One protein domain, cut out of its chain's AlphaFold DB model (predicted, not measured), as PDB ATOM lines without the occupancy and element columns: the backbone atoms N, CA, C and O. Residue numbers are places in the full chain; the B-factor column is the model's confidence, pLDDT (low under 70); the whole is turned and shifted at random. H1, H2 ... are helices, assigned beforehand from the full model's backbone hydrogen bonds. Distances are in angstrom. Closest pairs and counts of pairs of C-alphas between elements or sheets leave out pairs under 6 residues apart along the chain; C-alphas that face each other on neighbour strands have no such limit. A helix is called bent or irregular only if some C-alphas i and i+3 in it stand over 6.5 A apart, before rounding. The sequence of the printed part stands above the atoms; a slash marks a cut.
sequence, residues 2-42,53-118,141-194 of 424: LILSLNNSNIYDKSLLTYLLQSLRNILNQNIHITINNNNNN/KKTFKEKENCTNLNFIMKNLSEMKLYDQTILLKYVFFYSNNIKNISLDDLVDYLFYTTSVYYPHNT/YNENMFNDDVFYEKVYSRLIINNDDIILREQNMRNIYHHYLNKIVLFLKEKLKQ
ATOM      1  N   LEU A   2      -3.792 -48.504  -2.952       61.25
ATOM      2  CA  LEU A   2      -4.958 -47.615  -3.126       61.25
ATOM      3  C   LEU A   2      -5.107 -47.047  -4.549       61.25
ATOM      4  O   LEU A   2      -6.190 -47.076  -5.116       61.25
ATOM      5  N   ILE A   3      -4.009 -46.597  -5.158       61.34
ATOM      6  CA  ILE A   3      -4.027 -46.092  -6.539       61.34
ATOM      7  C   ILE A   3      -4.470 -47.181  -7.532       61.34
ATOM      8  O   ILE A   3      -5.343 -46.942  -8.356       61.34
ATOM      9  N   LEU A   4      -3.916 -48.393  -7.405       57.81
ATOM     10  CA  LEU A   4      -4.273 -49.542  -8.247       57.81
ATOM     11  C   LEU A   4      -5.753 -49.917  -8.088       57.81
ATOM     12  O   LEU A   4      -6.424 -50.198  -9.073       57.81
ATOM     13  N   SER A   5      -6.283 -49.886  -6.860       58.19
ATOM     14  CA  SER A   5      -7.702 -50.167  -6.627       58.19
ATOM     15  C   SER A   5      -8.622 -49.098  -7.210       58.19
ATOM     16  O   SER A   5      -9.691 -49.445  -7.695       58.19
ATOM     17  N   LEU A   6      -8.232 -47.818  -7.204       61.94
ATOM     18  CA  LEU A   6      -9.039 -46.752  -7.813       61.94
ATOM     19  C   LEU A   6      -9.063 -46.864  -9.333       61.94
ATOM     20  O   LEU A   6     -10.135 -46.799  -9.925       61.94
ATOM     21  N   ASN A   7      -7.897 -47.090  -9.937       58.28
ATOM     22  CA  ASN A   7      -7.767 -47.258 -11.380       58.28
ATOM     23  C   ASN A   7      -8.623 -48.437 -11.883       58.28
ATOM     24  O   ASN A   7      -9.363 -48.308 -12.849       58.28
ATOM     25  N   ASN A   8      -8.627 -49.557 -11.149       60.06
ATOM     26  CA  ASN A   8      -9.415 -50.737 -11.520       60.06
ATOM     27  C   ASN A   8     -10.918 -50.620 -11.211       60.06
ATOM     28  O   ASN A   8     -11.711 -51.344 -11.805       60.06
ATOM     29  N   SER A   9     -11.321 -49.775 -10.256       58.25
ATOM     30  CA  SER A   9     -12.725 -49.680  -9.823       58.25
ATOM     31  C   SER A   9     -13.505 -48.544 -10.482       58.25
ATOM     32  O   SER A   9     -14.727 -48.541 -10.380       58.25
ATOM     33  N   ASN A  10     -12.843 -47.582 -11.142       58.47
ATOM     34  CA  ASN A  10     -13.460 -46.351 -11.663       58.47
ATOM     35  C   ASN A  10     -14.263 -45.544 -10.615       58.47
ATOM     36  O   ASN A  10     -15.051 -44.666 -10.967       58.47
ATOM     37  N   ILE A  11     -14.061 -45.805  -9.318       60.75
ATOM     38  CA  ILE A  11     -14.713 -45.081  -8.226       60.75
ATOM     39  C   ILE A  11     -13.768 -43.973  -7.765       60.75
ATOM     40  O   ILE A  11     -12.809 -44.211  -7.033       60.75
ATOM     41  N   TYR A  12     -14.047 -42.742  -8.188       65.69
ATOM     42  CA  TYR A  12     -13.256 -41.561  -7.841       65.69
ATOM     43  C   TYR A  12     -13.931 -40.774  -6.709       65.69
ATOM     44  O   TYR A  12     -14.615 -39.780  -6.948       65.69
ATOM     45  N   ASP A  13     -13.746 -41.202  -5.457       74.62
ATOM     46  CA  ASP A  13     -14.130 -40.369  -4.310       74.62
ATOM     47  C   ASP A  13     -13.152 -39.190  -4.182       74.62
ATOM     48  O   ASP A  13     -11.939 -39.368  -4.030       74.62
ATOM     49  N   LYS A  14     -13.688 -37.966  -4.221       76.81
ATOM     50  CA  LYS A  14     -12.929 -36.715  -4.090       76.81
ATOM     51  C   LYS A  14     -12.101 -36.664  -2.803       76.81
ATOM     52  O   LYS A  14     -10.975 -36.160  -2.823       76.81
ATOM     53  N   SER A  15     -12.631 -37.171  -1.694       81.19
ATOM     54  CA  SER A  15     -11.953 -37.167  -0.392       81.19
ATOM     55  C   SER A  15     -10.737 -38.087  -0.420       81.19
ATOM     56  O   SER A  15      -9.645 -37.711   0.008       81.19
ATOM     57  N   LEU A  16     -10.913 -39.269  -1.007       78.25
ATOM     58  CA  LEU A  16      -9.861 -40.266  -1.135       78.25
ATOM     59  C   LEU A  16      -8.778 -39.808  -2.119       78.25
ATOM     60  O   LEU A  16      -7.590 -39.928  -1.821       78.25
ATOM     61  N   LEU A  17      -9.169 -39.192  -3.240       80.38
ATOM     62  CA  LEU A  17      -8.234 -38.582  -4.184       80.38
ATOM     63  C   LEU A  17      -7.413 -37.462  -3.528       80.38
ATOM     64  O   LEU A  17      -6.198 -37.411  -3.692       80.38
ATOM     65  N   THR A  18      -8.055 -36.600  -2.739       82.88
ATOM     66  CA  THR A  18      -7.371 -35.517  -2.015       82.88
ATOM     67  C   THR A  18      -6.343 -36.078  -1.033       82.88
ATOM     68  O   THR A  18      -5.190 -35.646  -1.026       82.88
ATOM     69  N   TYR A  19      -6.725 -37.095  -0.254       83.38
ATOM     70  CA  TYR A  19      -5.816 -37.775   0.670       83.38
ATOM     71  C   TYR A  19      -4.623 -38.419  -0.051       83.38
ATOM     72  O   TYR A  19      -3.484 -38.369   0.422       83.38
ATOM     73  N   LEU A  20      -4.874 -39.006  -1.220       83.56
ATOM     74  CA  LEU A  20      -3.867 -39.669  -2.037       83.56
ATOM     75  C   LEU A  20      -2.852 -38.678  -2.602       83.56
ATOM     76  O   LEU A  20      -1.649 -38.904  -2.471       83.56
ATOM     77  N   LEU A  21      -3.321 -37.570  -3.178       85.94
ATOM     78  CA  LEU A  21      -2.445 -36.515  -3.686       85.94
ATOM     79  C   LEU A  21      -1.629 -35.892  -2.544       85.94
ATOM     80  O   LEU A  21      -0.422 -35.716  -2.696       85.94
ATOM     81  N   GLN A  22      -2.234 -35.664  -1.373       87.06
ATOM     82  CA  GLN A  22      -1.510 -35.168  -0.197       87.06
ATOM     83  C   GLN A  22      -0.419 -36.144   0.268       87.06
ATOM     84  O   GLN A  22       0.721 -35.748   0.517       87.06
ATOM     85  N   SER A  23      -0.746 -37.435   0.350       86.50
ATOM     86  CA  SER A  23       0.208 -38.484   0.725       86.50
ATOM     87  C   SER A  23       1.377 -38.546  -0.255       86.50
ATOM     88  O   SER A  23       2.531 -38.666   0.151       86.50
ATOM     89  N   LEU A  24       1.093 -38.408  -1.551       87.81
ATOM     90  CA  LEU A  24       2.115 -38.403  -2.589       87.81
ATOM     91  C   LEU A  24       3.024 -37.171  -2.509       87.81
ATOM     92  O   LEU A  24       4.242 -37.316  -2.617       87.81
ATOM     93  N   ARG A  25       2.467 -35.977  -2.260       89.00
ATOM     94  CA  ARG A  25       3.256 -34.757  -2.007       89.00
ATOM     95  C   ARG A  25       4.218 -34.956  -0.832       89.00
ATOM     96  O   ARG A  25       5.399 -34.639  -0.963       89.00
ATOM     97  N   ASN A  26       3.747 -35.554   0.264       86.25
ATOM     98  CA  ASN A  26       4.572 -35.840   1.442       86.25
ATOM     99  C   ASN A  26       5.710 -36.827   1.133       86.25
ATOM    100  O   ASN A  26       6.853 -36.576   1.512       86.25
ATOM    101  N   ILE A  27       5.425 -37.917   0.409       87.06
ATOM    102  CA  ILE A  27       6.439 -38.904  -0.001       87.06
ATOM    103  C   ILE A  27       7.506 -38.252  -0.889       87.06
ATOM    104  O   ILE A  27       8.702 -38.477  -0.700       87.06
ATOM    105  N   LEU A  28       7.098 -37.427  -1.855       86.12
ATOM    106  CA  LEU A  28       8.035 -36.731  -2.738       86.12
ATOM    107  C   LEU A  28       8.894 -35.724  -1.969       86.12
ATOM    108  O   LEU A  28      10.103 -35.686  -2.181       86.12
ATOM    109  N   ASN A  29       8.305 -34.963  -1.043       86.19
ATOM    110  CA  ASN A  29       9.047 -34.058  -0.162       86.19
ATOM    111  C   ASN A  29      10.104 -34.799   0.653       86.19
ATOM    112  O   ASN A  29      11.258 -34.380   0.688       86.19
ATOM    113  N   GLN A  30       9.731 -35.917   1.279       85.00
ATOM    114  CA  GLN A  30      10.665 -36.733   2.053       85.00
ATOM    115  C   GLN A  30      11.835 -37.210   1.191       85.00
ATOM    116  O   GLN A  30      12.984 -37.021   1.582       85.00
ATOM    117  N   ASN A  31      11.560 -37.744  -0.003       83.25
ATOM    118  CA  ASN A  31      12.609 -38.179  -0.925       83.25
ATOM    119  C   ASN A  31      13.516 -37.017  -1.348       83.25
ATOM    120  O   ASN A  31      14.733 -37.137  -1.267       83.25
ATOM    121  N   ILE A  32      12.947 -35.860  -1.703       84.19
ATOM    122  CA  ILE A  32      13.716 -34.658  -2.055       84.19
ATOM    123  C   ILE A  32      14.614 -34.211  -0.891       84.19
ATOM    124  O   ILE A  32      15.797 -33.939  -1.096       84.19
ATOM    125  N   HIS A  33      14.095 -34.163   0.338       80.88
ATOM    126  CA  HIS A  33      14.882 -33.785   1.510       80.88
ATOM    127  C   HIS A  33      15.981 -34.801   1.839       80.88
ATOM    128  O   HIS A  33      17.086 -34.391   2.189       80.88
ATOM    129  N   ILE A  34      15.725 -36.103   1.683       77.94
ATOM    130  CA  ILE A  34      16.745 -37.153   1.836       77.94
ATOM    131  C   ILE A  34      17.856 -36.961   0.798       77.94
ATOM    132  O   ILE A  34      19.032 -36.916   1.163       77.94
ATOM    133  N   THR A  35      17.494 -36.768  -0.474       70.38
ATOM    134  CA  THR A  35      18.431 -36.473  -1.567       70.38
ATOM    135  C   THR A  35      19.295 -35.246  -1.230       70.38
ATOM    136  O   THR A  35      20.518 -35.283  -1.369       70.38
ATOM    137  N   ILE A  36      18.702 -34.166  -0.713       73.38
ATOM    138  CA  ILE A  36      19.436 -32.952  -0.314       73.38
ATOM    139  C   ILE A  36      20.364 -33.207   0.886       73.38
ATOM    140  O   ILE A  36      21.532 -32.821   0.853       73.38
ATOM    141  N   ASN A  37      19.884 -33.873   1.937       67.75
ATOM    142  CA  ASN A  37      20.663 -34.116   3.154       67.75
ATOM    143  C   ASN A  37      21.859 -35.043   2.902       67.75
ATOM    144  O   ASN A  37      22.963 -34.777   3.380       67.75
ATOM    145  N   ASN A  38      21.675 -36.082   2.087       63.66
ATOM    146  CA  ASN A  38      22.751 -36.981   1.671       63.66
ATOM    147  C   ASN A  38      23.837 -36.253   0.858       63.66
ATOM    148  O   ASN A  38      25.018 -36.601   0.945       63.66
ATOM    149  N   ASN A  39      23.468 -35.212   0.108       59.16
ATOM    150  CA  ASN A  39      24.429 -34.360  -0.594       59.16
ATOM    151  C   ASN A  39      25.222 -33.454   0.356       59.16
ATOM    152  O   ASN A  39      26.422 -33.261   0.153       59.16
ATOM    153  N   ASN A  40      24.578 -32.926   1.399       58.56
ATOM    154  CA  ASN A  40      25.219 -32.036   2.368       58.56
ATOM    155  C   ASN A  40      26.194 -32.789   3.289       58.56
ATOM    156  O   ASN A  40      27.309 -32.324   3.505       58.56
ATOM    157  N   ASN A  41      25.835 -33.992   3.750       52.66
ATOM    158  CA  ASN A  41      26.685 -34.794   4.642       52.66
ATOM    159  C   ASN A  41      27.980 -35.303   3.978       52.66
ATOM    160  O   ASN A  41      28.944 -35.621   4.667       52.66
ATOM    161  N   ASN A  42      28.031 -35.355   2.644       50.66
ATOM    162  CA  ASN A  42      29.230 -35.750   1.898       50.66
ATOM    163  C   ASN A  42      30.202 -34.584   1.615       50.66
ATOM    164  O   ASN A  42      31.264 -34.810   1.032       50.66
ATOM    165  N   LYS A  53      25.918 -30.496  -7.893       44.88
ATOM    166  CA  LYS A  53      26.973 -31.290  -8.553       44.88
ATOM    167  C   LYS A  53      27.640 -32.205  -7.537       44.88
ATOM    168  O   LYS A  53      28.619 -31.806  -6.920       44.88
ATOM    169  N   LYS A  54      27.126 -33.432  -7.402       45.88
ATOM    170  CA  LYS A  54      27.898 -34.661  -7.135       45.88
ATOM    171  C   LYS A  54      26.982 -35.887  -7.185       45.88
ATOM    172  O   LYS A  54      25.798 -35.820  -6.895       45.88
ATOM    173  N   THR A  55      27.565 -36.971  -7.674       38.50
ATOM    174  CA  THR A  55      26.997 -38.304  -7.897       38.50
ATOM    175  C   THR A  55      26.700 -39.009  -6.580       38.50
ATOM    176  O   THR A  55      27.584 -39.070  -5.722       38.50
ATOM    177  N   PHE A  56      25.505 -39.587  -6.450       41.56
ATOM    178  CA  PHE A  56      25.200 -40.497  -5.351       41.56
ATOM    179  C   PHE A  56      25.844 -41.859  -5.638       41.56
ATOM    180  O   PHE A  56      26.077 -42.221  -6.791       41.56
ATOM    181  N   LYS A  57      26.197 -42.592  -4.578       45.84
ATOM    182  CA  LYS A  57      26.856 -43.905  -4.683       45.84
ATOM    183  C   LYS A  57      25.874 -45.077  -4.729       45.84
ATOM    184  O   LYS A  57      26.268 -46.161  -5.149       45.84
ATOM    185  N   GLU A  58      24.621 -44.869  -4.340       51.41
ATOM    186  CA  GLU A  58      23.595 -45.914  -4.312       51.41
ATOM    187  C   GLU A  58      22.587 -45.693  -5.439       51.41
ATOM    188  O   GLU A  58      22.178 -44.562  -5.705       51.41
ATOM    189  N   LYS A  59      22.222 -46.775  -6.135       60.94
ATOM    190  CA  LYS A  59      21.183 -46.729  -7.166       60.94
ATOM    191  C   LYS A  59      19.833 -46.524  -6.491       60.94
ATOM    192  O   LYS A  59      19.430 -47.353  -5.679       60.94
ATOM    193  N   GLU A  60      19.130 -45.454  -6.842       69.19
ATOM    194  CA  GLU A  60      17.780 -45.211  -6.337       69.19
ATOM    195  C   GLU A  60      16.790 -46.126  -7.067       69.19
ATOM    196  O   GLU A  60      16.666 -46.078  -8.292       69.19
ATOM    197  N   ASN A  61      16.069 -46.966  -6.318       75.75
ATOM    198  CA  ASN A  61      15.004 -47.788  -6.884       75.75
ATOM    199  C   ASN A  61      13.728 -46.949  -7.044       75.75
ATOM    200  O   ASN A  61      12.985 -46.727  -6.087       75.75
ATOM    201  N   CYS A  62      13.473 -46.510  -8.275       81.00
ATOM    202  CA  CYS A  62      12.337 -45.657  -8.616       81.00
ATOM    203  C   CYS A  62      11.103 -46.429  -9.106       81.00
ATOM    204  O   CYS A  62      10.082 -45.813  -9.409       81.00
ATOM    205  N   THR A  63      11.151 -47.765  -9.118       79.44
ATOM    206  CA  THR A  63      10.083 -48.643  -9.628       79.44
ATOM    207  C   THR A  63       8.705 -48.269  -9.067       79.44
ATOM    208  O   THR A  63       7.739 -48.094  -9.808       79.44
ATOM    209  N   ASN A  64       8.608 -48.061  -7.749       82.38
ATOM    210  CA  ASN A  64       7.341 -47.705  -7.101       82.38
ATOM    211  C   ASN A  64       6.830 -46.319  -7.521       82.38
ATOM    212  O   ASN A  64       5.630 -46.144  -7.728       82.38
ATOM    213  N   LEU A  65       7.730 -45.343  -7.667       85.00
ATOM    214  CA  LEU A  65       7.391 -43.997  -8.132       85.00
ATOM    215  C   LEU A  65       6.909 -44.029  -9.591       85.00
ATOM    216  O   LEU A  65       5.926 -43.374  -9.926       85.00
ATOM    217  N   ASN A  66       7.528 -44.855 -10.436       85.69
ATOM    218  CA  ASN A  66       7.072 -45.087 -11.806       85.69
ATOM    219  C   ASN A  66       5.694 -45.740 -11.868       85.69
ATOM    220  O   ASN A  66       4.846 -45.284 -12.629       85.69
ATOM    221  N   PHE A  67       5.417 -46.745 -11.033       84.25
ATOM    222  CA  PHE A  67       4.077 -47.330 -10.953       84.25
ATOM    223  C   PHE A  67       3.019 -46.316 -10.518       84.25
ATOM    224  O   PHE A  67       1.905 -46.324 -11.043       84.25
ATOM    225  N   ILE A  68       3.344 -45.435  -9.569       85.44
ATOM    226  CA  ILE A  68       2.441 -44.353  -9.164       85.44
ATOM    227  C   ILE A  68       2.185 -43.420 -10.352       85.44
ATOM    228  O   ILE A  68       1.026 -43.159 -10.666       85.44
ATOM    229  N   MET A  69       3.240 -42.970 -11.036       86.25
ATOM    230  CA  MET A  69       3.114 -42.061 -12.176       86.25
ATOM    231  C   MET A  69       2.336 -42.687 -13.341       86.25
ATOM    232  O   MET A  69       1.474 -42.028 -13.917       86.25
ATOM    233  N   LYS A  70       2.564 -43.975 -13.629       85.38
ATOM    234  CA  LYS A  70       1.785 -44.752 -14.598       85.38
ATOM    235  C   LYS A  70       0.293 -44.683 -14.295       85.38
ATOM    236  O   LYS A  70      -0.482 -44.264 -15.147       85.38
ATOM    237  N   ASN A  71      -0.111 -45.038 -13.078       82.56
ATOM    238  CA  ASN A  71      -1.528 -45.027 -12.724       82.56
ATOM    239  C   ASN A  71      -2.119 -43.607 -12.744       82.56
ATOM    240  O   ASN A  71      -3.242 -43.425 -13.199       82.56
ATOM    241  N   LEU A  72      -1.374 -42.590 -12.290       82.94
ATOM    242  CA  LEU A  72      -1.820 -41.194 -12.409       82.94
ATOM    243  C   LEU A  72      -2.049 -40.805 -13.874       82.94
ATOM    244  O   LEU A  72      -3.000 -40.081 -14.165       82.94
ATOM    245  N   SER A  73      -1.214 -41.313 -14.783       81.81
ATOM    246  CA  SER A  73      -1.363 -41.091 -16.220       81.81
ATOM    247  C   SER A  73      -2.585 -41.768 -16.821       81.81
ATOM    248  O   SER A  73      -3.328 -41.131 -17.564       81.81
ATOM    249  N   GLU A  74      -2.857 -43.009 -16.427       80.19
ATOM    250  CA  GLU A  74      -4.036 -43.759 -16.865       80.19
ATOM    251  C   GLU A  74      -5.328 -43.107 -16.349       80.19
ATOM    252  O   GLU A  74      -6.277 -42.915 -17.107       80.19
ATOM    253  N   MET A  75      -5.319 -42.637 -15.098       77.69
ATOM    254  CA  MET A  75      -6.426 -41.891 -14.489       77.69
ATOM    255  C   MET A  75      -6.532 -40.436 -14.995       77.69
ATOM    256  O   MET A  75      -7.458 -39.724 -14.608       77.69
ATOM    257  N   LYS A  76      -5.581 -39.963 -15.821       79.06
ATOM    258  CA  LYS A  76      -5.463 -38.568 -16.295       79.06
ATOM    259  C   LYS A  76      -5.498 -37.532 -15.160       79.06
ATOM    260  O   LYS A  76      -6.043 -36.437 -15.305       79.06
ATOM    261  N   LEU A  77      -4.909 -37.875 -14.015       80.81
ATOM    262  CA  LEU A  77      -4.858 -37.010 -12.843       80.81
ATOM    263  C   LEU A  77      -3.665 -36.063 -12.918       80.81
ATOM    264  O   LEU A  77      -2.507 -36.482 -12.925       80.81
ATOM    265  N   TYR A  78      -3.966 -34.767 -12.923       81.06
ATOM    266  CA  TYR A  78      -2.977 -33.705 -13.012       81.06
ATOM    267  C   TYR A  78      -2.903 -32.906 -11.710       81.06
ATOM    268  O   TYR A  78      -3.896 -32.334 -11.260       81.06
ATOM    269  N   ASP A  79      -1.701 -32.815 -11.147       88.00
ATOM    270  CA  ASP A  79      -1.389 -31.955 -10.009       88.00
ATOM    271  C   ASP A  79      -0.030 -31.277 -10.229       88.00
ATOM    272  O   ASP A  79       0.989 -31.948 -10.417       88.00
ATOM    273  N   GLN A  80      -0.017 -29.938 -10.229       89.62
ATOM    274  CA  GLN A  80       1.186 -29.152 -10.535       89.62
ATOM    275  C   GLN A  80       2.325 -29.439  -9.555       89.62
ATOM    276  O   GLN A  80       3.474 -29.590  -9.967       89.62
ATOM    277  N   THR A  81       2.006 -29.537  -8.264       91.06
ATOM    278  CA  THR A  81       2.990 -29.779  -7.207       91.06
ATOM    279  C   THR A  81       3.650 -31.133  -7.399       91.06
ATOM    280  O   THR A  81       4.877 -31.230  -7.395       91.06
ATOM    281  N   ILE A  82       2.841 -32.174  -7.596       90.75
ATOM    282  CA  ILE A  82       3.322 -33.540  -7.795       90.75
ATOM    283  C   ILE A  82       4.202 -33.603  -9.041       90.75
ATOM    284  O   ILE A  82       5.331 -34.075  -8.943       90.75
ATOM    285  N   LEU A  83       3.753 -33.070 -10.181       91.25
ATOM    286  CA  LEU A  83       4.540 -33.084 -11.420       91.25
ATOM    287  C   LEU A  83       5.882 -32.362 -11.280       91.25
ATOM    288  O   LEU A  83       6.908 -32.892 -11.712       91.25
ATOM    289  N   LEU A  84       5.889 -31.179 -10.658       92.25
ATOM    290  CA  LEU A  84       7.114 -30.411 -10.442       92.25
ATOM    291  C   LEU A  84       8.074 -31.127  -9.486       92.25
ATOM    292  O   LEU A  84       9.271 -31.180  -9.758       92.25
ATOM    293  N   LYS A  85       7.566 -31.729  -8.406       91.69
ATOM    294  CA  LYS A  85       8.387 -32.504  -7.464       91.69
ATOM    295  C   LYS A  85       8.935 -33.783  -8.098       91.69
ATOM    296  O   LYS A  85      10.105 -34.093  -7.896       91.69
ATOM    297  N   TYR A  86       8.146 -34.473  -8.922       92.56
ATOM    298  CA  TYR A  86       8.602 -35.630  -9.697       92.56
ATOM    299  C   TYR A  86       9.736 -35.259 -10.654       92.56
ATOM    300  O   TYR A  86      10.811 -35.851 -10.580       92.56
ATOM    301  N   VAL A  87       9.530 -34.268 -11.530       92.00
ATOM    302  CA  VAL A  87      10.551 -33.911 -12.529       92.00
ATOM    303  C   VAL A  87      11.813 -33.381 -11.860       92.00
ATOM    304  O   VAL A  87      12.918 -33.713 -12.282       92.00
ATOM    305  N   PHE A  88      11.663 -32.637 -10.761       91.38
ATOM    306  CA  PHE A  88      12.780 -32.191  -9.941       91.38
ATOM    307  C   PHE A  88      13.566 -33.373  -9.370       91.38
ATOM    308  O   PHE A  88      14.777 -33.444  -9.571       91.38
ATOM    309  N   PHE A  89      12.890 -34.319  -8.714       90.12
ATOM    310  CA  PHE A  89      13.517 -35.507  -8.136       90.12
ATOM    311  C   PHE A  89      14.270 -36.324  -9.194       90.12
ATOM    312  O   PHE A  89      15.480 -36.523  -9.073       90.12
ATOM    313  N   TYR A  90      13.598 -36.703 -10.288       91.44
ATOM    314  CA  TYR A  90      14.221 -37.486 -11.358       91.44
ATOM    315  C   TYR A  90      15.394 -36.747 -11.996       91.44
ATOM    316  O   TYR A  90      16.442 -37.349 -12.206       91.44
ATOM    317  N   SER A  91      15.261 -35.439 -12.254       89.81
ATOM    318  CA  SER A  91      16.318 -34.644 -12.891       89.81
ATOM    319  C   SER A  91      17.591 -34.511 -12.045       89.81
ATOM    320  O   SER A  91      18.693 -34.425 -12.589       89.81
ATOM    321  N   ASN A  92      17.460 -34.530 -10.719       85.12
ATOM    322  CA  ASN A  92      18.591 -34.427  -9.801       85.12
ATOM    323  C   ASN A  92      19.239 -35.781  -9.501       85.12
ATOM    324  O   ASN A  92      20.428 -35.833  -9.186       85.12
ATOM    325  N   ASN A  93      18.492 -36.870  -9.689       84.31
ATOM    326  CA  ASN A  93      18.957 -38.237  -9.475       84.31
ATOM    327  C   ASN A  93      19.254 -39.014 -10.770       84.31
ATOM    328  O   ASN A  93      19.600 -40.190 -10.702       84.31
ATOM    329  N   ILE A  94      19.227 -38.360 -11.944       86.44
ATOM    330  CA  ILE A  94      19.419 -38.964 -13.286       86.44
ATOM    331  C   ILE A  94      20.539 -40.013 -13.343       86.44
ATOM    332  O   ILE A  94      20.395 -41.043 -13.994       86.44
ATOM    333  N   LYS A  95      21.683 -39.753 -12.698       83.62
ATOM    334  CA  LYS A  95      22.861 -40.637 -12.765       83.62
ATOM    335  C   LYS A  95      22.739 -41.908 -11.920       83.62
ATOM    336  O   LYS A  95      23.516 -42.834 -12.137       83.62
ATOM    337  N   ASN A  96      21.812 -41.937 -10.967       83.00
ATOM    338  CA  ASN A  96      21.654 -43.021  -9.996       83.00
ATOM    339  C   ASN A  96      20.379 -43.833 -10.240       83.00
ATOM    340  O   ASN A  96      20.231 -44.915  -9.679       83.00
ATOM    341  N   ILE A  97      19.473 -43.324 -11.072       86.06
ATOM    342  CA  ILE A  97      18.275 -44.032 -11.517       86.06
ATOM    343  C   ILE A  97      18.665 -44.973 -12.664       86.06
ATOM    344  O   ILE A  97      19.555 -44.670 -13.466       86.06
ATOM    345  N   SER A  98      18.036 -46.148 -12.729       88.56
ATOM    346  CA  SER A  98      18.239 -47.053 -13.859       88.56
ATOM    347  C   SER A  98      17.757 -46.395 -15.159       88.56
ATOM    348  O   SER A  98      16.842 -45.572 -15.156       88.56
ATOM    349  N   LEU A  99      18.384 -46.718 -16.294       88.69
ATOM    350  CA  LEU A  99      17.998 -46.081 -17.553       88.69
ATOM    351  C   LEU A  99      16.563 -46.447 -17.946       88.69
ATOM    352  O   LEU A  99      15.830 -45.585 -18.418       88.69
ATOM    353  N   ASP A 100      16.166 -47.694 -17.698       89.19
ATOM    354  CA  ASP A 100      14.813 -48.182 -17.953       89.19
ATOM    355  C   ASP A 100      13.781 -47.423 -17.092       89.19
ATOM    356  O   ASP A 100      12.790 -46.927 -17.624       89.19
ATOM    357  N   ASP A 101      14.063 -47.203 -15.798       89.56
ATOM    358  CA  ASP A 101      13.187 -46.414 -14.917       89.56
ATOM    359  C   ASP A 101      13.068 -44.951 -15.358       89.56
ATOM    360  O   ASP A 101      11.988 -44.364 -15.309       89.56
ATOM    361  N   LEU A 102      14.173 -44.334 -15.778       91.94
ATOM    362  CA  LEU A 102      14.170 -42.940 -16.225       91.94
ATOM    363  C   LEU A 102      13.341 -42.758 -17.505       91.94
ATOM    364  O   LEU A 102      12.693 -41.729 -17.703       91.94
ATOM    365  N   VAL A 103      13.377 -43.760 -18.379       92.31
ATOM    366  CA  VAL A 103      12.614 -43.785 -19.622       92.31
ATOM    367  C   VAL A 103      11.130 -44.006 -19.367       92.31
ATOM    368  O   VAL A 103      10.307 -43.287 -19.930       92.31
ATOM    369  N   ASP A 104      10.789 -44.957 -18.504       91.06
ATOM    370  CA  ASP A 104       9.403 -45.219 -18.124       91.06
ATOM    371  C   ASP A 104       8.782 -43.977 -17.469       91.06
ATOM    372  O   ASP A 104       7.676 -43.574 -17.829       91.06
ATOM    373  N   TYR A 105       9.531 -43.289 -16.600       92.38
ATOM    374  CA  TYR A 105       9.140 -41.986 -16.067       92.38
ATOM    375  C   TYR A 105       8.825 -40.976 -17.182       92.38
ATOM    376  O   TYR A 105       7.765 -40.346 -17.173       92.38
ATOM    377  N   LEU A 106       9.728 -40.811 -18.156       93.00
ATOM    378  CA  LEU A 106       9.522 -39.881 -19.271       93.00
ATOM    379  C   LEU A 106       8.241 -40.221 -20.048       93.00
ATOM    380  O   LEU A 106       7.450 -39.333 -20.362       93.00
ATOM    381  N   PHE A 107       8.005 -41.501 -20.310       91.81
ATOM    382  CA  PHE A 107       6.819 -41.963 -21.020       91.81
ATOM    383  C   PHE A 107       5.523 -41.677 -20.249       91.81
ATOM    384  O   PHE A 107       4.614 -41.050 -20.792       91.81
ATOM    385  N   TYR A 108       5.450 -42.024 -18.961       88.69
ATOM    386  CA  TYR A 108       4.249 -41.760 -18.154       88.69
ATOM    387  C   TYR A 108       4.025 -40.272 -17.869       88.69
ATOM    388  O   TYR A 108       2.902 -39.845 -17.622       88.69
ATOM    389  N   THR A 109       5.075 -39.453 -17.866       86.31
ATOM    390  CA  THR A 109       4.920 -38.009 -17.641       86.31
ATOM    391  C   THR A 109       4.528 -37.250 -18.895       86.31
ATOM    392  O   THR A 109       3.699 -36.344 -18.809       86.31
ATOM    393  N   THR A 110       5.051 -37.643 -20.057       81.50
ATOM    394  CA  THR A 110       4.673 -37.037 -21.342       81.50
ATOM    395  C   THR A 110       3.208 -37.286 -21.698       81.50
ATOM    396  O   THR A 110       2.601 -36.424 -22.331       81.50
ATOM    397  N   SER A 111       2.610 -38.389 -21.236       73.19
ATOM    398  CA  SER A 111       1.169 -38.639 -21.378       73.19
ATOM    399  C   SER A 111       0.295 -37.789 -20.442       73.19
ATOM    400  O   SER A 111      -0.850 -37.501 -20.786       73.19
ATOM    401  N   VAL A 112       0.815 -37.348 -19.287       71.56
ATOM    402  CA  VAL A 112       0.080 -36.495 -18.325       71.56
ATOM    403  C   VAL A 112       0.177 -35.019 -18.668       71.56
ATOM    404  O   VAL A 112      -0.817 -34.296 -18.607       71.56
ATOM    405  N   TYR A 113       1.380 -34.544 -18.972       72.38
ATOM    406  CA  TYR A 113       1.615 -33.139 -19.249       72.38
ATOM    407  C   TYR A 113       2.726 -32.979 -20.275       72.38
ATOM    408  O   TYR A 113       3.907 -33.164 -19.975       72.38
ATOM    409  N   TYR A 114       2.339 -32.559 -21.478       65.75
ATOM    410  CA  TYR A 114       3.289 -32.133 -22.488       65.75
ATOM    411  C   TYR A 114       3.237 -30.612 -22.652       65.75
ATOM    412  O   TYR A 114       2.186 -30.069 -23.003       65.75
ATOM    413  N   PRO A 115       4.351 -29.902 -22.410       57.81
ATOM    414  CA  PRO A 115       4.401 -28.460 -22.557       57.81
ATOM    415  C   PRO A 115       4.383 -28.093 -24.050       57.81
ATOM    416  O   PRO A 115       5.431 -27.865 -24.641       57.81
ATOM    417  N   HIS A 116       3.212 -28.026 -24.689       56.69
ATOM    418  CA  HIS A 116       3.120 -27.474 -26.041       56.69
ATOM    419  C   HIS A 116       2.916 -25.956 -26.017       56.69
ATOM    420  O   HIS A 116       2.301 -25.386 -25.116       56.69
ATOM    421  N   ASN A 117       3.462 -25.285 -27.029       40.59
ATOM    422  CA  ASN A 117       3.352 -23.846 -27.217       40.59
ATOM    423  C   ASN A 117       2.099 -23.561 -28.059       40.59
ATOM    424  O   ASN A 117       2.196 -23.282 -29.251       40.59
ATOM    425  N   THR A 118       0.907 -23.672 -27.478       38.81
ATOM    426  CA  THR A 118      -0.318 -23.288 -28.185       38.81
ATOM    427  C   THR A 118      -0.643 -21.820 -27.939       38.81
ATOM    428  O   THR A 118      -1.424 -21.482 -27.059       38.81
ATOM    429  N   TYR A 141      14.007 -27.840 -27.504       46.59
ATOM    430  CA  TYR A 141      15.105 -28.531 -26.816       46.59
ATOM    431  C   TYR A 141      16.435 -28.112 -27.442       46.59
ATOM    432  O   TYR A 141      17.017 -28.849 -28.237       46.59
ATOM    433  N   ASN A 142      16.865 -26.888 -27.148       39.34
ATOM    434  CA  ASN A 142      18.128 -26.353 -27.646       39.34
ATOM    435  C   ASN A 142      19.272 -26.781 -26.716       39.34
ATOM    436  O   ASN A 142      19.182 -26.584 -25.505       39.34
ATOM    437  N   GLU A 143      20.366 -27.306 -27.276       42.91
ATOM    438  CA  GLU A 143      21.593 -27.653 -26.527       42.91
ATOM    439  C   GLU A 143      22.174 -26.439 -25.768       42.91
ATOM    440  O   GLU A 143      22.837 -26.594 -24.747       42.91
ATOM    441  N   ASN A 144      21.832 -25.223 -26.207       37.66
ATOM    442  CA  ASN A 144      22.283 -23.959 -25.622       37.66
ATOM    443  C   ASN A 144      21.490 -23.502 -24.384       37.66
ATOM    444  O   ASN A 144      21.880 -22.521 -23.758       37.66
ATOM    445  N   MET A 145      20.409 -24.189 -23.990       40.94
ATOM    446  CA  MET A 145      19.611 -23.794 -22.814       40.94
ATOM    447  C   MET A 145      20.283 -24.168 -21.474       40.94
ATOM    448  O   MET A 145      19.747 -23.892 -20.408       40.94
ATOM    449  N   PHE A 146      21.467 -24.789 -21.518       42.03
ATOM    450  CA  PHE A 146      22.301 -25.051 -20.342       42.03
ATOM    451  C   PHE A 146      23.132 -23.847 -19.878       42.03
ATOM    452  O   PHE A 146      23.735 -23.923 -18.809       42.03
ATOM    453  N   ASN A 147      23.180 -22.766 -20.664       39.34
ATOM    454  CA  ASN A 147      24.009 -21.602 -20.347       39.34
ATOM    455  C   ASN A 147      23.285 -20.512 -19.544       39.34
ATOM    456  O   ASN A 147      23.967 -19.648 -19.002       39.34
ATOM    457  N   ASP A 148      21.960 -20.593 -19.378       42.28
ATOM    458  CA  ASP A 148      21.207 -19.582 -18.631       42.28
ATOM    459  C   ASP A 148      20.970 -20.010 -17.173       42.28
ATOM    460  O   ASP A 148      20.012 -20.683 -16.795       42.28
ATOM    461  N   ASP A 149      21.940 -19.553 -16.383       55.12
ATOM    462  CA  ASP A 149      21.915 -19.134 -14.992       55.12
ATOM    463  C   ASP A 149      21.694 -20.164 -13.874       55.12
ATOM    464  O   ASP A 149      20.586 -20.568 -13.521       55.12
ATOM    465  N   VAL A 150      22.781 -20.375 -13.118       62.34
ATOM    466  CA  VAL A 150      22.791 -20.789 -11.697       62.34
ATOM    467  C   VAL A 150      21.674 -20.105 -10.886       62.34
ATOM    468  O   VAL A 150      21.151 -20.681  -9.930       62.34
ATOM    469  N   PHE A 151      21.280 -18.890 -11.278       64.38
ATOM    470  CA  PHE A 151      20.141 -18.166 -10.731       64.38
ATOM    471  C   PHE A 151      18.805 -18.909 -10.903       64.38
ATOM    472  O   PHE A 151      18.120 -19.118  -9.901       64.38
ATOM    473  N   TYR A 152      18.439 -19.352 -12.113       72.06
ATOM    474  CA  TYR A 152      17.183 -20.079 -12.346       72.06
ATOM    475  C   TYR A 152      17.152 -21.407 -11.596       72.06
ATOM    476  O   TYR A 152      16.146 -21.722 -10.960       72.06
ATOM    477  N   GLU A 153      18.269 -22.137 -11.570       79.38
ATOM    478  CA  GLU A 153      18.383 -23.367 -10.780       79.38
ATOM    479  C   GLU A 153      18.114 -23.100  -9.292       79.38
ATOM    480  O   GLU A 153      17.342 -23.813  -8.649       79.38
ATOM    481  N   LYS A 154      18.701 -22.034  -8.734       77.12
ATOM    482  CA  LYS A 154      18.542 -21.652  -7.322       77.12
ATOM    483  C   LYS A 154      17.122 -21.180  -7.008       77.12
ATOM    484  O   LYS A 154      16.593 -21.509  -5.949       77.12
ATOM    485  N   VAL A 155      16.499 -20.419  -7.905       82.19
ATOM    486  CA  VAL A 155      15.125 -19.925  -7.732       82.19
ATOM    487  C   VAL A 155      14.123 -21.074  -7.827       82.19
ATOM    488  O   VAL A 155      13.287 -21.229  -6.938       82.19
ATOM    489  N   TYR A 156      14.225 -21.912  -8.860       87.69
ATOM    490  CA  TYR A 156      13.295 -23.019  -9.073       87.69
ATOM    491  C   TYR A 156      13.441 -24.108  -8.015       87.69
ATOM    492  O   TYR A 156      12.432 -24.590  -7.511       87.69
ATOM    493  N   SER A 157      14.669 -24.475  -7.636       85.69
ATOM    494  CA  SER A 157      14.886 -25.459  -6.566       85.69
ATOM    495  C   SER A 157      14.284 -24.983  -5.245       85.69
ATOM    496  O   SER A 157      13.515 -25.720  -4.635       85.69
ATOM    497  N   ARG A 158      14.532 -23.731  -4.834       84.94
ATOM    498  CA  ARG A 158      13.921 -23.155  -3.622       84.94
ATOM    499  C   ARG A 158      12.399 -23.169  -3.677       84.94
ATOM    500  O   ARG A 158      11.769 -23.491  -2.676       84.94
ATOM    501  N   LEU A 159      11.815 -22.838  -4.829       88.44
ATOM    502  CA  LEU A 159      10.365 -22.857  -5.009       88.44
ATOM    503  C   LEU A 159       9.785 -24.265  -4.835       88.44
ATOM    504  O   LEU A 159       8.730 -24.401  -4.224       88.44
ATOM    505  N   ILE A 160      10.458 -25.294  -5.349       87.75
ATOM    506  CA  ILE A 160       9.975 -26.679  -5.278       87.75
ATOM    507  C   ILE A 160      10.198 -27.288  -3.886       87.75
ATOM    508  O   ILE A 160       9.339 -28.020  -3.403       87.75
ATOM    509  N   ILE A 161      11.328 -26.978  -3.244       87.06
ATOM    510  CA  ILE A 161      11.717 -27.544  -1.944       87.06
ATOM    511  C   ILE A 161      10.916 -26.922  -0.797       87.06
ATOM    512  O   ILE A 161      10.506 -27.631   0.112       87.06
ATOM    513  N   ASN A 162      10.713 -25.602  -0.814       84.75
ATOM    514  CA  ASN A 162      10.174 -24.894   0.351       84.75
ATOM    515  C   ASN A 162       8.643 -24.852   0.397       84.75
ATOM    516  O   ASN A 162       8.090 -24.433   1.411       84.75
ATOM    517  N   ASN A 163       7.962 -25.219  -0.690       85.56
ATOM    518  CA  ASN A 163       6.509 -25.127  -0.778       85.56
ATOM    519  C   ASN A 163       5.877 -26.517  -0.811       85.56
ATOM    520  O   ASN A 163       6.188 -27.348  -1.673       85.56
ATOM    521  N   ASP A 164       4.939 -26.750   0.100       81.69
ATOM    522  CA  ASP A 164       4.149 -27.978   0.113       81.69
ATOM    523  C   ASP A 164       3.138 -28.011  -1.026       81.69
ATOM    524  O   ASP A 164       3.031 -29.050  -1.678       81.69
ATOM    525  N   ASP A 165       2.537 -26.857  -1.336       85.62
ATOM    526  CA  ASP A 165       1.571 -26.664  -2.412       85.62
ATOM    527  C   ASP A 165       2.057 -25.595  -3.394       85.62
ATOM    528  O   ASP A 165       2.368 -24.462  -3.026       85.62
ATOM    529  N   ILE A 166       2.115 -25.961  -4.674       87.44
ATOM    530  CA  ILE A 166       2.597 -25.116  -5.762       87.44
ATOM    531  C   ILE A 166       1.454 -24.917  -6.753       87.44
ATOM    532  O   ILE A 166       1.048 -25.845  -7.451       87.44
ATOM    533  N   ILE A 167       0.957 -23.683  -6.830       88.25
ATOM    534  CA  ILE A 167      -0.022 -23.260  -7.833       88.25
ATOM    535  C   ILE A 167       0.588 -22.098  -8.608       88.25
ATOM    536  O   ILE A 167       0.798 -21.006  -8.083       88.25
ATOM    537  N   LEU A 168       0.898 -22.348  -9.873       88.12
ATOM    538  CA  LEU A 168       1.539 -21.405 -10.772       88.12
ATOM    539  C   LEU A 168       0.648 -21.123 -11.976       88.12
ATOM    540  O   LEU A 168      -0.128 -21.965 -12.433       88.12
ATOM    541  N   ARG A 169       0.831 -19.927 -12.546       88.75
ATOM    542  CA  ARG A 169       0.346 -19.626 -13.897       88.75
ATOM    543  C   ARG A 169       0.946 -20.631 -14.876       88.75
ATOM    544  O   ARG A 169       2.124 -20.969 -14.756       88.75
ATOM    545  N   GLU A 170       0.156 -21.044 -15.862       84.00
ATOM    546  CA  GLU A 170       0.513 -22.104 -16.811       84.00
ATOM    547  C   GLU A 170       1.886 -21.886 -17.459       84.00
ATOM    548  O   GLU A 170       2.715 -22.788 -17.456       84.00
ATOM    549  N   GLN A 171       2.191 -20.659 -17.895       82.38
ATOM    550  CA  GLN A 171       3.497 -20.323 -18.470       82.38
ATOM    551  C   GLN A 171       4.668 -20.566 -17.499       82.38
ATOM    552  O   GLN A 171       5.717 -21.063 -17.906       82.38
ATOM    553  N   ASN A 172       4.502 -20.230 -16.217       85.56
ATOM    554  CA  ASN A 172       5.547 -20.412 -15.208       85.56
ATOM    555  C   ASN A 172       5.726 -21.894 -14.877       85.56
ATOM    556  O   ASN A 172       6.859 -22.364 -14.825       85.56
ATOM    557  N   MET A 173       4.623 -22.630 -14.704       87.75
ATOM    558  CA  MET A 173       4.663 -24.084 -14.520       87.75
ATOM    559  C   MET A 173       5.396 -24.741 -15.691       87.75
ATOM    560  O   MET A 173       6.341 -25.498 -15.473       87.75
ATOM    561  N   ARG A 174       5.037 -24.360 -16.925       85.19
ATOM    562  CA  ARG A 174       5.650 -24.859 -18.156       85.19
ATOM    563  C   ARG A 174       7.153 -24.622 -18.179       85.19
ATOM    564  O   ARG A 174       7.905 -25.542 -18.477       85.19
ATOM    565  N   ASN A 175       7.593 -23.407 -17.858       85.31
ATOM    566  CA  ASN A 175       9.010 -23.046 -17.869       85.31
ATOM    567  C   ASN A 175       9.818 -23.873 -16.856       85.31
ATOM    568  O   ASN A 175      10.878 -24.391 -17.202       85.31
ATOM    569  N   ILE A 176       9.308 -24.031 -15.630       89.19
ATOM    570  CA  ILE A 176       9.988 -24.802 -14.576       89.19
ATOM    571  C   ILE A 176      10.006 -26.291 -14.923       89.19
ATOM    572  O   ILE A 176      11.047 -26.937 -14.827       89.19
ATOM    573  N   TYR A 177       8.868 -26.837 -15.350       89.81
ATOM    574  CA  TYR A 177       8.764 -28.238 -15.739       89.81
ATOM    575  C   TYR A 177       9.709 -28.557 -16.905       89.81
ATOM    576  O   TYR A 177      10.491 -29.505 -16.831       89.81
ATOM    577  N   HIS A 178       9.707 -27.715 -17.943       86.25
ATOM    578  CA  HIS A 178      10.569 -27.865 -19.115       86.25
ATOM    579  C   HIS A 178      12.056 -27.793 -18.765       86.25
ATOM    580  O   HIS A 178      12.839 -28.591 -19.270       86.25
ATOM    581  N   HIS A 179      12.446 -26.891 -17.859       86.88
ATOM    582  CA  HIS A 179      13.828 -26.768 -17.383       86.88
ATOM    583  C   HIS A 179      14.384 -28.096 -16.853       86.88
ATOM    584  O   HIS A 179      15.460 -28.532 -17.263       86.88
ATOM    585  N   TYR A 180      13.638 -28.776 -15.981       89.38
ATOM    586  CA  TYR A 180      14.076 -30.054 -15.416       89.38
ATOM    587  C   TYR A 180      13.885 -31.228 -16.382       89.38
ATOM    588  O   TYR A 180      14.762 -32.092 -16.466       89.38
ATOM    589  N   LEU A 181      12.801 -31.242 -17.164       90.56
ATOM    590  CA  LEU A 181      12.562 -32.275 -18.175       90.56
ATOM    591  C   LEU A 181      13.668 -32.285 -19.241       90.56
ATOM    592  O   LEU A 181      14.126 -33.352 -19.649       90.56
ATOM    593  N   ASN A 182      14.157 -31.109 -19.648       86.94
ATOM    594  CA  ASN A 182      15.265 -30.974 -20.595       86.94
ATOM    595  C   ASN A 182      16.520 -31.709 -20.132       86.94
ATOM    596  O   ASN A 182      17.173 -32.357 -20.949       86.94
ATOM    597  N   LYS A 183      16.848 -31.655 -18.835       88.81
ATOM    598  CA  LYS A 183      18.013 -32.364 -18.283       88.81
ATOM    599  C   LYS A 183      17.893 -33.873 -18.498       88.81
ATOM    600  O   LYS A 183      18.856 -34.506 -18.930       88.81
ATOM    601  N   ILE A 184      16.704 -34.425 -18.248       91.62
ATOM    602  CA  ILE A 184      16.395 -35.846 -18.448       91.62
ATOM    603  C   ILE A 184      16.500 -36.203 -19.933       91.62
ATOM    604  O   ILE A 184      17.220 -37.130 -20.301       91.62
ATOM    605  N   VAL A 185      15.844 -35.426 -20.799       91.00
ATOM    606  CA  VAL A 185      15.849 -35.636 -22.252       91.00
ATOM    607  C   VAL A 185      17.265 -35.613 -22.824       91.00
ATOM    608  O   VAL A 185      17.625 -36.485 -23.611       91.00
ATOM    609  N   LEU A 186      18.085 -34.638 -22.432       89.06
ATOM    610  CA  LEU A 186      19.449 -34.487 -22.943       89.06
ATOM    611  C   LEU A 186      20.343 -35.636 -22.475       89.06
ATOM    612  O   LEU A 186      21.096 -36.187 -23.277       89.06
ATOM    613  N   PHE A 187      20.191 -36.082 -21.227       90.88
ATOM    614  CA  PHE A 187      20.872 -37.282 -20.747       90.88
ATOM    615  C   PHE A 187      20.474 -38.535 -21.544       90.88
ATOM    616  O   PHE A 187      21.344 -39.288 -21.984       90.88
ATOM    617  N   LEU A 188      19.176 -38.745 -21.778       92.31
ATOM    618  CA  LEU A 188      18.676 -39.883 -22.552       92.31
ATOM    619  C   LEU A 188      19.127 -39.833 -24.017       92.31
ATOM    620  O   LEU A 188      19.464 -40.872 -24.580       92.31
ATOM    621  N   LYS A 189      19.217 -38.644 -24.627       91.19
ATOM    622  CA  LYS A 189      19.777 -38.463 -25.977       91.19
ATOM    623  C   LYS A 189      21.230 -38.920 -26.061       91.19
ATOM    624  O   LYS A 189      21.584 -39.624 -27.006       91.19
ATOM    625  N   GLU A 190      22.059 -38.563 -25.082       89.50
ATOM    626  CA  GLU A 190      23.450 -39.026 -25.032       89.50
ATOM    627  C   GLU A 190      23.543 -40.551 -24.911       89.50
ATOM    628  O   GLU A 190      24.393 -41.172 -25.549       89.50
ATOM    629  N   LYS A 191      22.634 -41.177 -24.156       90.06
ATOM    630  CA  LYS A 191      22.564 -42.641 -24.052       90.06
ATOM    631  C   LYS A 191      22.047 -43.311 -25.320       90.06
ATOM    632  O   LYS A 191      22.598 -44.330 -25.726       90.06
ATOM    633  N   LEU A 192      21.066 -42.718 -25.993       90.75
ATOM    634  CA  LEU A 192      20.551 -43.220 -27.266       90.75
ATOM    635  C   LEU A 192      21.610 -43.172 -28.379       90.75
ATOM    636  O   LEU A 192      21.649 -44.065 -29.218       90.75
ATOM    637  N   LYS A 193      22.521 -42.187 -28.378       89.31
ATOM    638  CA  LYS A 193      23.652 -42.142 -29.331       89.31
ATOM    639  C   LYS A 193      24.550 -43.384 -29.270       89.31
ATOM    640  O   LYS A 193      25.230 -43.663 -30.249       89.31
ATOM    641  N   GLN A 194      24.559 -44.092 -28.141       87.25
ATOM    642  CA  GLN A 194      25.362 -45.293 -27.893       87.25
ATOM    643  C   GLN A 194      24.561 -46.588 -28.117       87.25
ATOM    644  O   GLN A 194      25.089 -47.675 -27.898       87.25
TER     645      GLN A 194
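AT A GLANCE: This is residues 2 to 42, 53 to 118 and 141 to 194 of the 424 residues of an uncharacterized protein of Plasmodium falciparum FCH/4 (UniProt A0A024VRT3). Picture a body of helices gathered around H4, which runs through its core: the long helix H2 packs on one side of H4, the kinked helix H8 packs on another, and H7 crosses H4 steeply. H3 and H5 lie side by side as a further pair, while small H1 and H6 sit at opposite ends of the whole. The printed part has 161 residues with eight named helices, H1 to H8 in that order, and no named strand; the class is all helix. It is compact, with a radius of gyration of the C-alphas of 15.9 A, and spans 46 by 40 by 35 A.

IN THESE COORDINATES: Find C-alpha 2 at (-4.958, -47.615, -3.126), where H1, residues 2 to 9, begins. After a tight link, H2, residues 14 to 41, runs 40.6 A from C-alpha 14 at (-12.929, -36.715, -4.090). Beyond a cut come H3, residues 63 to 74, H4, residues 80 to 93 and 20.0 A long, and H5, residues 99 to 112 and 20.3 A long. Beyond a second cut look for H6, residues 143 to 146, only just irregular: C-alphas 143 and 146 are 6.7 A apart. H7, residues 150 to 162, follows; H8, residues 170 to 192, runs 30.9 A, with a kink of 32 degrees near residue 180, to C-alpha 192 at (20.551, -43.220, -27.266).

HOW THE PARTS SIT: Start at H4, the hub. It touches residues 21 to 32 of H2 at a shallow tilt of 28 degrees, the same way; their closest C-alphas, of Arg 25 and Ile 82, are 5.9 A apart. It touches H8 at a shallow tilt of 30 degrees, closest at the C-alphas of Ser 91 and Ile 184, 5.7 A. It touches residues 157 to 160 of H7 at a steep tilt of 57 degrees, closest at the C-alphas of Lys 85 and Ile 160, 6.4 A. H4, H5 and H8 form an up and down bundle, each running against the one before it. H5 touches H3 at a shallow tilt of 22 degrees, closest at the C-alphas of Ser 73 and Val 112, 5.3 A. H1 touches H3, closest at the C-alphas of Ile 3 and Asn 71, 6.8 A. H6 touches no helix but is near H8. In H1, H2, H3, H4 and H7 every O i to N i+4 pair is within hydrogen-bond range, in H5 9 of 10 and in H8 17 of 19; H6 is too short for one, and 0 of its 1 O i to N i+3 pair is within range.

THE WHOLE: The C-alphas farthest apart, of Ser 9 and Asn 147, are 47.4 A apart. Residues 43 to 52 and 119 to 140 are not printed, with 11.6 A and 16.3 A between the C-alphas across these cuts. Of the links printed whole, none is long. The model's pLDDT is under 70 at residues 2 to 12, 37 to 42, 53 to 60, 114 to 118 and 141 to 151.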